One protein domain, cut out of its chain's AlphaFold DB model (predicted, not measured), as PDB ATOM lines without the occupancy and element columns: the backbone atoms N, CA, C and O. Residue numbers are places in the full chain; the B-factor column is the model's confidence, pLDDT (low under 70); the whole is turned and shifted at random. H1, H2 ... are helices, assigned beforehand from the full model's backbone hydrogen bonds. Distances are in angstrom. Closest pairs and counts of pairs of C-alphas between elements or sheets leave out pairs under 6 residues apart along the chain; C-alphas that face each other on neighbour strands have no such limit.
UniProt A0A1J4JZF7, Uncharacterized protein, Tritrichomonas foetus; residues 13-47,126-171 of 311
ATOM      1  N   ILE A  13      12.776 -35.195 -55.641       92.62
ATOM      2  CA  ILE A  13      12.604 -36.270 -56.623       92.62
ATOM      3  C   ILE A  13      13.695 -37.321 -56.422       92.62
ATOM      4  O   ILE A  13      14.882 -37.018 -56.521       92.62
ATOM      5  N   HIS A  14      13.277 -38.569 -56.214       95.00
ATOM      6  CA  HIS A  14      14.171 -39.719 -56.063       95.00
ATOM      7  C   HIS A  14      13.854 -40.818 -57.067       95.00
ATOM      8  O   HIS A  14      12.749 -40.907 -57.610       95.00
ATOM      9  N   GLU A  15      14.836 -41.680 -57.310       93.69
ATOM     10  CA  GLU A  15      14.632 -42.857 -58.142       93.69
ATOM     11  C   GLU A  15      13.703 -43.858 -57.447       93.69
ATOM     12  O   GLU A  15      13.800 -44.124 -56.247       93.69
ATOM     13  N   LYS A  16      12.808 -44.467 -58.228       94.88
ATOM     14  CA  LYS A  16      11.993 -45.577 -57.731       94.88
ATOM     15  C   LYS A  16      12.850 -46.823 -57.601       94.88
ATOM     16  O   LYS A  16      13.667 -47.123 -58.470       94.88
ATOM     17  N   VAL A  17      12.607 -47.579 -56.538       96.81
ATOM     18  CA  VAL A  17      13.305 -48.840 -56.300       96.81
ATOM     19  C   VAL A  17      12.961 -49.847 -57.398       96.81
ATOM     20  O   VAL A  17      11.797 -50.203 -57.590       96.81
ATOM     21  N   ASP A  18      13.984 -50.315 -58.113       97.19
ATOM     22  CA  ASP A  18      13.847 -51.392 -59.090       97.19
ATOM     23  C   ASP A  18      13.644 -52.738 -58.364       97.19
ATOM     24  O   ASP A  18      14.499 -53.122 -57.557       97.19
ATOM     25  N   PRO A  19      12.552 -53.483 -58.633       96.38
ATOM     26  CA  PRO A  19      12.256 -54.714 -57.904       96.38
ATOM     27  C   PRO A  19      13.309 -55.817 -58.059       96.38
ATOM     28  O   PRO A  19      13.504 -56.588 -57.122       96.38
ATOM     29  N   GLN A  20      13.977 -55.919 -59.215       96.31
ATOM     30  CA  GLN A  20      14.987 -56.957 -59.453       96.31
ATOM     31  C   GLN A  20      16.279 -56.619 -58.714       96.31
ATOM     32  O   GLN A  20      16.782 -57.449 -57.958       96.31
ATOM     33  N   LYS A  21      16.763 -55.379 -58.848       97.38
ATOM     34  CA  LYS A  21      17.954 -54.911 -58.119       97.38
ATOM     35  C   LYS A  21      17.756 -54.965 -56.608       97.38
ATOM     36  O   LYS A  21      18.692 -55.284 -55.878       97.38
ATOM     37  N   TRP A  22      16.547 -54.661 -56.137       97.12
ATOM     38  CA  TRP A  22      16.199 -54.780 -54.726       97.12
ATOM     39  C   TRP A  22      16.271 -56.226 -54.242       97.12
ATOM     40  O   TRP A  22      16.898 -56.481 -53.218       97.12
ATOM     41  N   GLU A  23      15.683 -57.173 -54.981       95.06
ATOM     42  CA  GLU A  23      15.705 -58.592 -54.607       95.06
ATOM     43  C   GLU A  23      17.133 -59.160 -54.595       95.06
ATOM     44  O   GLU A  23      17.509 -59.890 -53.674       95.06
ATOM     45  N   GLU A  24      17.953 -58.781 -55.579       96.00
ATOM     46  CA  GLU A  24      19.379 -59.116 -55.614       96.00
ATOM     47  C   GLU A  24      20.120 -58.541 -54.402       96.00
ATOM     48  O   GLU A  24      20.879 -59.260 -53.750       96.00
ATOM     49  N   PHE A  25      19.862 -57.275 -54.061       96.00
ATOM     50  CA  PHE A  25      20.478 -56.602 -52.920       96.00
ATOM     51  C   PHE A  25      20.136 -57.291 -51.596       96.00
ATOM     52  O   PHE A  25      21.040 -57.673 -50.854       96.00
ATOM     53  N   ILE A  26      18.853 -57.498 -51.290       93.50
ATOM     54  CA  ILE A  26      18.450 -58.091 -50.004       93.50
ATOM     55  C   ILE A  26      18.863 -59.554 -49.868       93.50
ATOM     56  O   ILE A  26      19.123 -60.004 -48.759       93.50
ATOM     57  N   SER A  27      18.966 -60.294 -50.975       91.38
ATOM     58  CA  SER A  27      19.408 -61.694 -50.953       91.38
ATOM     59  C   SER A  27      20.891 -61.846 -50.601       91.38
ATOM     60  O   SER A  27      21.315 -62.925 -50.195       91.38
ATOM     61  N   GLN A  28      21.680 -60.779 -50.748       92.88
ATOM     62  CA  GLN A  28      23.108 -60.753 -50.415       92.88
ATOM     63  C   GLN A  28      23.392 -60.306 -48.974       92.88
ATOM     64  O   GLN A  28      24.533 -60.410 -48.525       92.88
ATOM     65  N   HIS A  29      22.386 -59.811 -48.250       91.06
ATOM     66  CA  HIS A  29      22.553 -59.272 -46.902       91.06
ATOM     67  C   HIS A  29      21.932 -60.194 -45.856       91.06
ATOM     68  O   HIS A  29      20.830 -60.712 -46.030       91.06
ATOM     69  N   ASP A  30      22.629 -60.359 -44.732       86.38
ATOM     70  CA  ASP A  30      22.069 -61.027 -43.560       86.38
ATOM     71  C   ASP A  30      21.212 -60.034 -42.762       86.38
ATOM     72  O   ASP A  30      21.709 -59.037 -42.231       86.38
ATOM     73  N   ILE A  31      19.903 -60.280 -42.718       86.19
ATOM     74  CA  ILE A  31      18.920 -59.358 -42.149       86.19
ATOM     75  C   ILE A  31      18.405 -59.915 -40.821       86.19
ATOM     76  O   ILE A  31      17.510 -60.762 -40.769       86.19
ATOM     77  N   THR A  32      18.947 -59.374 -39.732       81.25
ATOM     78  CA  THR A  32      18.631 -59.787 -38.356       81.25
ATOM     79  C   THR A  32      17.722 -58.805 -37.615       81.25
ATOM     80  O   THR A  32      17.109 -59.161 -36.610       81.25
ATOM     81  N   LEU A  33      17.594 -57.569 -38.108       82.12
ATOM     82  CA  LEU A  33      16.761 -56.543 -37.484       82.12
ATOM     83  C   LEU A  33      15.278 -56.838 -37.720       82.12
ATOM     84  O   LEU A  33      14.846 -56.939 -38.864       82.12
ATOM     85  N   THR A  34      14.496 -56.921 -36.643       80.12
ATOM     86  CA  THR A  34      13.032 -56.996 -36.737       80.12
ATOM     87  C   THR A  34      12.404 -55.636 -36.497       80.12
ATOM     88  O   THR A  34      12.740 -54.943 -35.538       80.12
ATOM     89  N   ILE A  35      11.458 -55.279 -37.355       76.88
ATOM     90  CA  ILE A  35      10.714 -54.033 -37.316       76.88
ATOM     91  C   ILE A  35       9.233 -54.401 -37.162       76.88
ATOM     92  O   ILE A  35       8.596 -54.923 -38.076       76.88
ATOM     93  N   HIS A  36       8.697 -54.164 -35.964       67.25
ATOM     94  CA  HIS A  36       7.292 -54.396 -35.625       67.25
ATOM     95  C   HIS A  36       6.519 -53.075 -35.486       67.25
ATOM     96  O   HIS A  36       7.099 -51.988 -35.435       67.25
ATOM     97  N   ASP A  37       5.195 -53.188 -35.394       56.97
ATOM     98  CA  ASP A  37       4.220 -52.097 -35.266       56.97
ATOM     99  C   ASP A  37       4.437 -51.153 -34.066       56.97
ATOM    100  O   ASP A  37       3.869 -50.061 -34.031       56.97
ATOM    101  N   SER A  38       5.300 -51.520 -33.115       51.12
ATOM    102  CA  SER A  38       5.753 -50.668 -32.009       51.12
ATOM    103  C   SER A  38       6.440 -49.365 -32.454       51.12
ATOM    104  O   SER A  38       6.591 -48.454 -31.643       51.12
ATOM    105  N   LEU A  39       6.857 -49.241 -33.720       53.81
ATOM    106  CA  LEU A  39       7.524 -48.055 -34.284       53.81
ATOM    107  C   LEU A  39       6.547 -46.962 -34.766       53.81
ATOM    108  O   LEU A  39       6.801 -46.281 -35.758       53.81
ATOM    109  N   CYS A  40       5.432 -46.750 -34.060       47.66
ATOM    110  CA  CYS A  40       4.519 -45.631 -34.313       47.66
ATOM    111  C   CYS A  40       5.227 -44.277 -34.101       47.66
ATOM    112  O   CYS A  40       5.304 -43.777 -32.980       47.66
ATOM    113  N   ILE A  41       5.716 -43.657 -35.179       54.56
ATOM    114  CA  ILE A  41       6.345 -42.325 -35.137       54.56
ATOM    115  C   ILE A  41       5.295 -41.187 -35.185       54.56
ATOM    116  O   ILE A  41       5.621 -40.039 -34.883       54.56
ATOM    117  N   ALA A  42       4.013 -41.495 -35.418       53.25
ATOM    118  CA  ALA A  42       2.895 -40.560 -35.258       53.25
ATOM    119  C   ALA A  42       1.758 -41.187 -34.413       53.25
ATOM    120  O   ALA A  42       1.005 -42.011 -34.944       53.25
ATOM    121  N   PRO A  43       1.600 -40.799 -33.126       50.94
ATOM    122  CA  PRO A  43       0.544 -41.301 -32.231       50.94
ATOM    123  C   PRO A  43      -0.876 -41.133 -32.793       50.94
ATOM    124  O   PRO A  43      -1.763 -41.922 -32.479       50.94
ATOM    125  N   ASP A  44      -1.064 -40.133 -33.657       55.84
ATOM    126  CA  ASP A  44      -2.373 -39.706 -34.157       55.84
ATOM    127  C   ASP A  44      -2.717 -40.261 -35.553       55.84
ATOM    128  O   ASP A  44      -3.802 -40.007 -36.081       55.84
ATOM    129  N   SER A  45      -1.817 -41.033 -36.178       62.66
ATOM    130  CA  SER A  45      -2.060 -41.593 -37.514       62.66
ATOM    131  C   SER A  45      -2.810 -42.929 -37.445       62.66
ATOM    132  O   SER A  45      -2.437 -43.855 -36.720       62.66
ATOM    133  N   LYS A  46      -3.887 -43.057 -38.230       72.81
ATOM    134  CA  LYS A  46      -4.607 -44.328 -38.384       72.81
ATOM    135  C   LYS A  46      -3.753 -45.292 -39.203       72.81
ATOM    136  O   LYS A  46      -3.708 -45.180 -40.425       72.81
ATOM    137  N   ILE A  47      -3.124 -46.255 -38.536       78.38
ATOM    138  CA  ILE A  47      -2.340 -47.287 -39.219       78.38
ATOM    139  C   ILE A  47      -3.268 -48.121 -40.125       78.38
ATOM    140  O   ILE A  47      -4.283 -48.634 -39.641       78.38
ATOM    141  N   PRO A 126       2.378 -48.236 -49.427       95.06
ATOM    142  CA  PRO A 126       3.230 -47.174 -48.893       95.06
ATOM    143  C   PRO A 126       3.753 -47.462 -47.479       95.06
ATOM    144  O   PRO A 126       4.892 -47.131 -47.163       95.06
ATOM    145  N   HIS A 127       2.954 -48.119 -46.633       93.12
ATOM    146  CA  HIS A 127       3.349 -48.417 -45.257       93.12
ATOM    147  C   HIS A 127       4.418 -49.519 -45.206       93.12
ATOM    148  O   HIS A 127       5.387 -49.419 -44.454       93.12
ATOM    149  N   SER A 128       4.314 -50.527 -46.075       94.62
ATOM    150  CA  SER A 128       5.389 -51.501 -46.290       94.62
ATOM    151  C   SER A 128       6.663 -50.853 -46.834       94.62
ATOM    152  O   SER A 128       7.751 -51.181 -46.366       94.62
ATOM    153  N   MET A 129       6.554 -49.904 -47.772       96.56
ATOM    154  CA  MET A 129       7.712 -49.155 -48.280       96.56
ATOM    155  C   MET A 129       8.441 -48.402 -47.158       96.56
ATOM    156  O   MET A 129       9.666 -48.445 -47.094       96.56
ATOM    157  N   PHE A 130       7.710 -47.771 -46.231       94.69
ATOM    158  CA  PHE A 130       8.307 -47.130 -45.052       94.69
ATOM    159  C   PHE A 130       9.145 -48.119 -44.226       94.69
ATOM    160  O   PHE A 130      10.301 -47.836 -43.904       94.69
ATOM    161  N   PHE A 131       8.605 -49.306 -43.940       93.62
ATOM    162  CA  PHE A 131       9.337 -50.341 -43.209       93.62
ATOM    163  C   PHE A 131      10.548 -50.887 -43.975       93.62
ATOM    164  O   PHE A 131      11.587 -51.128 -43.362       93.62
ATOM    165  N   LEU A 132      10.450 -51.044 -45.299       95.38
ATOM    166  CA  LEU A 132      11.586 -51.414 -46.151       95.38
ATOM    167  C   LEU A 132      12.685 -50.344 -46.110       95.38
ATOM    168  O   LEU A 132      13.858 -50.687 -45.977       95.38
ATOM    169  N   GLY A 133      12.316 -49.060 -46.115       95.31
ATOM    170  CA  GLY A 133      13.253 -47.955 -45.916       95.31
ATOM    171  C   GLY A 133      13.967 -48.037 -44.565       95.31
ATOM    172  O   GLY A 133      15.196 -48.018 -44.518       95.31
ATOM    173  N   LEU A 134      13.224 -48.215 -43.466       92.81
ATOM    174  CA  LEU A 134      13.817 -48.380 -42.132       92.81
ATOM    175  C   LEU A 134      14.756 -49.590 -42.052       92.81
ATOM    176  O   LEU A 134      15.816 -49.508 -41.433       92.81
ATOM    177  N   LEU A 135      14.390 -50.698 -42.699       92.69
ATOM    178  CA  LEU A 135      15.234 -51.886 -42.782       92.69
ATOM    179  C   LEU A 135      16.557 -51.588 -43.494       92.69
ATOM    180  O   LEU A 135      17.615 -52.059 -43.074       92.69
ATOM    181  N   SER A 136      16.510 -50.769 -44.546       93.88
ATOM    182  CA  SER A 136      17.687 -50.343 -45.299       93.88
ATOM    183  C   SER A 136      18.589 -49.363 -44.553       93.88
ATOM    184  O   SER A 136      19.722 -49.182 -44.989       93.88
ATOM    185  N   ASN A 137      18.170 -48.777 -43.425       90.12
ATOM    186  CA  ASN A 137      18.924 -47.721 -42.737       90.12
ATOM    187  C   ASN A 137      20.386 -48.093 -42.437       90.12
ATOM    188  O   ASN A 137      21.279 -47.263 -42.581       90.12
ATOM    189  N   ASN A 138      20.633 -49.349 -42.057       88.06
ATOM    190  CA  ASN A 138      21.979 -49.846 -41.752       88.06
ATOM    191  C   ASN A 138      22.623 -50.621 -42.917       88.06
ATOM    192  O   ASN A 138      23.748 -51.093 -42.777       88.06
ATOM    193  N   LEU A 139      21.911 -50.786 -44.037       91.62
ATOM    194  CA  LEU A 139      22.341 -51.590 -45.186       91.62
ATOM    195  C   LEU A 139      22.735 -50.714 -46.382       91.62
ATOM    196  O   LEU A 139      23.749 -50.956 -47.024       91.62
ATOM    197  N   SER A 140      21.924 -49.705 -46.704       94.94
ATOM    198  CA  SER A 140      22.151 -48.789 -47.822       94.94
ATOM    199  C   SER A 140      21.353 -47.502 -47.636       94.94
ATOM    200  O   SER A 140      20.121 -47.521 -47.565       94.94
ATOM    201  N   LYS A 141      22.066 -46.371 -47.618       94.44
ATOM    202  CA  LYS A 141      21.455 -45.040 -47.543       94.44
ATOM    203  C   LYS A 141      20.601 -44.728 -48.778       94.44
ATOM    204  O   LYS A 141      19.550 -44.109 -48.639       94.44
ATOM    205  N   ASP A 142      21.002 -45.209 -49.952       95.75
ATOM    206  CA  ASP A 142      20.252 -44.988 -51.191       95.75
ATOM    207  C   ASP A 142      18.909 -45.724 -51.149       95.75
ATOM    208  O   ASP A 142      17.869 -45.132 -51.424       95.75
ATOM    209  N   TYR A 143      18.892 -46.991 -50.716       97.12
ATOM    210  CA  TYR A 143      17.629 -47.722 -50.562       97.12
ATOM    211  C   TYR A 143      16.762 -47.169 -49.429       97.12
ATOM    212  O   TYR A 143      15.543 -47.136 -49.583       97.12
ATOM    213  N   LEU A 144      17.364 -46.683 -48.335       96.38
ATOM    214  CA  LEU A 144      16.641 -45.941 -47.298       96.38
ATOM    215  C   LEU A 144      15.887 -44.756 -47.917       96.38
ATOM    216  O   LEU A 144      14.677 -44.643 -47.740       96.38
ATOM    217  N   ILE A 145      16.586 -43.892 -48.656       97.50
ATOM    218  CA  ILE A 145      15.998 -42.684 -49.243       97.50
ATOM    219  C   ILE A 145      14.964 -43.043 -50.317       97.50
ATOM    220  O   ILE A 145      13.848 -42.537 -50.260       97.50
ATOM    221  N   ASN A 146      15.276 -43.952 -51.243       97.75
ATOM    222  CA  ASN A 146      14.390 -44.294 -52.361       97.75
ATOM    223  C   ASN A 146      13.073 -44.941 -51.898       97.75
ATOM    224  O   ASN A 146      11.999 -44.614 -52.420       97.75
ATOM    225  N   TRP A 147      13.122 -45.831 -50.898       97.94
ATOM    226  CA  TRP A 147      11.912 -46.415 -50.314       97.94
ATOM    227  C   TRP A 147      11.083 -45.375 -49.562       97.94
ATOM    228  O   TRP A 147       9.868 -45.305 -49.761       97.94
ATOM    229  N   LEU A 148      11.725 -44.545 -48.733       97.38
ATOM    230  CA  LEU A 148      11.037 -43.487 -47.995       97.38
ATOM    231  C   LEU A 148      10.417 -42.449 -48.929       97.38
ATOM    232  O   LEU A 148       9.277 -42.057 -48.709       97.38
ATOM    233  N   ALA A 149      11.122 -42.034 -49.981       97.94
ATOM    234  CA  ALA A 149      10.615 -41.082 -50.962       97.94
ATOM    235  C   ALA A 149       9.407 -41.660 -51.706       97.94
ATOM    236  O   ALA A 149       8.364 -41.014 -51.766       97.94
ATOM    237  N   SER A 150       9.489 -42.915 -52.163       97.56
ATOM    238  CA  SER A 150       8.360 -43.601 -52.809       97.56
ATOM    239  C   SER A 150       7.135 -43.696 -51.886       97.56
ATOM    240  O   SER A 150       6.007 -43.451 -52.315       97.56
ATOM    241  N   ALA A 151       7.341 -44.006 -50.602       96.69
ATOM    242  CA  ALA A 151       6.274 -44.035 -49.602       96.69
ATOM    243  C   ALA A 151       5.678 -42.635 -49.352       96.69
ATOM    244  O   ALA A 151       4.458 -42.467 -49.319       96.69
ATOM    245  N   ALA A 152       6.537 -41.625 -49.206       96.62
ATOM    246  CA  ALA A 152       6.161 -40.246 -48.924       96.62
ATOM    247  C   ALA A 152       5.401 -39.593 -50.090       96.62
ATOM    248  O   ALA A 152       4.428 -38.865 -49.869       96.62
ATOM    249  N   GLU A 153       5.789 -39.896 -51.335       96.88
ATOM    250  CA  GLU A 153       5.067 -39.501 -52.547       96.88
ATOM    251  C   GLU A 153       3.618 -39.991 -52.525       96.88
ATOM    252  O   GLU A 153       2.709 -39.228 -52.859       96.88
ATOM    253  N   LEU A 154       3.411 -41.230 -52.072       95.00
ATOM    254  CA  LEU A 154       2.105 -41.876 -51.946       95.00
ATOM    255  C   LEU A 154       1.323 -41.452 -50.688       95.00
ATOM    256  O   LEU A 154       0.263 -42.017 -50.416       95.00
ATOM    257  N   GLY A 155       1.810 -40.460 -49.936       92.88
ATOM    258  CA  GLY A 155       1.118 -39.907 -48.769       92.88
ATOM    259  C   GLY A 155       1.302 -40.718 -47.485       92.88
ATOM    260  O   GLY A 155       0.461 -40.646 -46.588       92.88
ATOM    261  N   GLU A 156       2.356 -41.534 -47.378       93.25
ATOM    262  CA  GLU A 156       2.656 -42.218 -46.119       93.25
ATOM    263  C   GLU A 156       3.214 -41.218 -45.091       93.25
ATOM    264  O   GLU A 156       4.278 -40.617 -45.268       93.25
ATOM    265  N   VAL A 157       2.456 -41.032 -44.006       92.31
ATOM    266  CA  VAL A 157       2.673 -39.995 -42.986       92.31
ATOM    267  C   VAL A 157       4.038 -40.111 -42.307       92.31
ATOM    268  O   VAL A 157       4.705 -39.104 -42.054       92.31
ATOM    269  N   ASN A 158       4.449 -41.333 -41.963       90.44
ATOM    270  CA  ASN A 158       5.692 -41.580 -41.243       90.44
ATOM    271  C   ASN A 158       6.893 -41.388 -42.166       90.44
ATOM    272  O   ASN A 158       7.889 -40.813 -41.736       90.44
ATOM    273  N   ALA A 159       6.786 -41.795 -43.428       94.19
ATOM    274  CA  ALA A 159       7.809 -41.631 -44.439       94.19
ATOM    275  C   ALA A 159       8.064 -40.154 -44.728       94.19
ATOM    276  O   ALA A 159       9.217 -39.745 -44.696       94.19
ATOM    277  N   GLN A 160       7.024 -39.332 -44.901       95.75
ATOM    278  CA  GLN A 160       7.196 -37.883 -45.072       95.75
ATOM    279  C   GLN A 160       7.913 -37.246 -43.868       95.75
ATOM    280  O   GLN A 160       8.880 -36.504 -44.034       95.75
ATOM    281  N   SER A 161       7.477 -37.559 -42.640       93.81
ATOM    282  CA  SER A 161       8.092 -37.006 -41.423       93.81
ATOM    283  C   SER A 161       9.536 -37.494 -41.229       93.81
ATOM    284  O   SER A 161      10.426 -36.719 -40.878       93.81
ATOM    285  N   PHE A 162       9.784 -38.786 -41.446       94.00
ATOM    286  CA  PHE A 162      11.099 -39.390 -41.259       94.00
ATOM    287  C   PHE A 162      12.081 -38.944 -42.343       94.00
ATOM    288  O   PHE A 162      13.189 -38.535 -42.007       94.00
ATOM    289  N   LEU A 163      11.663 -38.938 -43.611       96.25
ATOM    290  CA  LEU A 163      12.473 -38.448 -44.721       96.25
ATOM    291  C   LEU A 163      12.834 -36.977 -44.528       96.25
ATOM    292  O   LEU A 163      14.006 -36.640 -44.636       96.25
ATOM    293  N   GLY A 164      11.882 -36.127 -44.122       96.69
ATOM    294  CA  GLY A 164      12.161 -34.726 -43.800       96.69
ATOM    295  C   GLY A 164      13.283 -34.553 -42.767       96.69
ATOM    296  O   GLY A 164      14.196 -33.756 -42.971       96.69
ATOM    297  N   ARG A 165      13.284 -35.359 -41.695       95.06
ATOM    298  CA  ARG A 165      14.354 -35.341 -40.679       95.06
ATOM    299  C   ARG A 165      15.682 -35.917 -41.173       95.06
ATOM    300  O   ARG A 165      16.729 -35.395 -40.798       95.06
ATOM    301  N   VAL A 166      15.661 -36.963 -42.001       95.25
ATOM    302  CA  VAL A 166      16.877 -37.490 -42.646       95.25
ATOM    303  C   VAL A 166      17.498 -36.415 -43.541       95.25
ATOM    304  O   VAL A 166      18.700 -36.178 -43.468       95.25
ATOM    305  N   CYS A 167      16.685 -35.716 -44.332       96.94
ATOM    306  CA  CYS A 167      17.134 -34.618 -45.181       96.94
ATOM    307  C   CYS A 167      17.715 -33.467 -44.358       96.94
ATOM    308  O   CYS A 167      18.784 -32.972 -44.702       96.94
ATOM    309  N   LEU A 168      17.078 -33.099 -43.242       95.44
ATOM    310  CA  LEU A 168      17.595 -32.074 -42.335       95.44
ATOM    311  C   LEU A 168      18.962 -32.461 -41.754       95.44
ATOM    312  O   LEU A 168      19.896 -31.669 -41.810       95.44
ATOM    313  N   HIS A 169      19.106 -33.694 -41.258       94.56
ATOM    314  CA  HIS A 169      20.388 -34.203 -40.759       94.56
ATOM    315  C   HIS A 169      21.478 -34.200 -41.846       94.56
ATOM    316  O   HIS A 169      22.646 -33.942 -41.567       94.56
ATOM    317  N   ASP A 170      21.094 -34.462 -43.094       95.44
ATOM    318  CA  ASP A 170      21.979 -34.422 -44.259       95.44
ATOM    319  C   ASP A 170      22.198 -33.008 -44.826       95.44
ATOM    320  O   ASP A 170      22.819 -32.866 -45.881       95.44
ATOM    321  N   ASN A 171      21.683 -31.967 -44.165       96.00
ATOM    322  CA  ASN A 171      21.730 -30.575 -44.617       96.00
ATOM    323  C   ASN A 171      21.086 -30.340 -46.005       96.00
ATOM    324  O   ASN A 171      21.434 -29.405 -46.727       96.00
TER     325      ASN A 171
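What this domain is: This is residues 13 to 47 and 126 to 171 of the 311 residues of an uncharacterized protein of Tritrichomonas foetus (UniProt A0A1J4JZF7). Three helices, H2, H3 and H4, fold back and forth as a small up-and-down bundle, with H2 and H3 nearly side by side and H4 splayed at an angle to H3. The short helix H1 stands off from this bundle without touching a helix, and from it the unnamed stretch of residues 28 to 47 makes a long excursion. The printed part has 81 residues with four named helices, H1, H2, H3 and H4 in chain order, and no named strand; the class is all helix, with 46 of the 81 residues in named helices. The whole is compact, with a radius of gyration of the C-alphas of 12.5 A, and rounded, spanning 37 by 28 by 23 A.

How they stand to each other: H1, residues 19 to 27, is apart from H2, residues 126 to 136. H1 is also apart from H3, residues 141 to 153, but only just: their closest C-alphas are 8.3 A apart. H1 is apart from H4, residues 157 to 169, as well. H2 and H3 touch and form a helical hairpin, running opposite ways at a shallow tilt of 13 degrees; their closest C-alphas, those of Gly 133 and Leu 144, are 4.2 A apart. H3 and H4 form a second helical hairpin, opposite ways at a steep tilt of 44 degrees. H4 touches H3 with residues 158 to 163 alone, and the closest C-alphas are those of Ala 152 and Gln 160, at 4.6 A. H2 and H4 are close but not clearly touching, with the C-alphas of Phe 130 and Ala 159 closest at 5.6 A; they run the same way at a tilt of 36 degrees, only just steep. H2, H3 and H4 make a bundle, up and down, each running against the one before it. In H1, H2, H3 and H4 every O i to N i+4 pair is within hydrogen-bond range.

Where its parts are: H1 begins with C-alpha 19 at (12.256, -54.714, -57.904) and is 12.2 A long. H2 begins with C-alpha 126 at (3.230, -47.174, -48.893) and is 15.2 A long. H3 is 18.0 A long, and H4, 18.8 A long, ends with C-alpha 169 at (20.388, -34.203, -40.759).

The domain as a whole: The two C-alphas farthest apart, those of Gln 28 and Asp 44, are 36.8 A apart. Residues 48 to 125 are not printed, and C-alphas 47 and 126 are 11.2 A apart across the cut, which falls in the link from H1 to H2. The links from H2 to H3 and from H3 to H4 are tight. The mean pLDDT of the printed part is 88.6, and residues 36 to 45 are under 70.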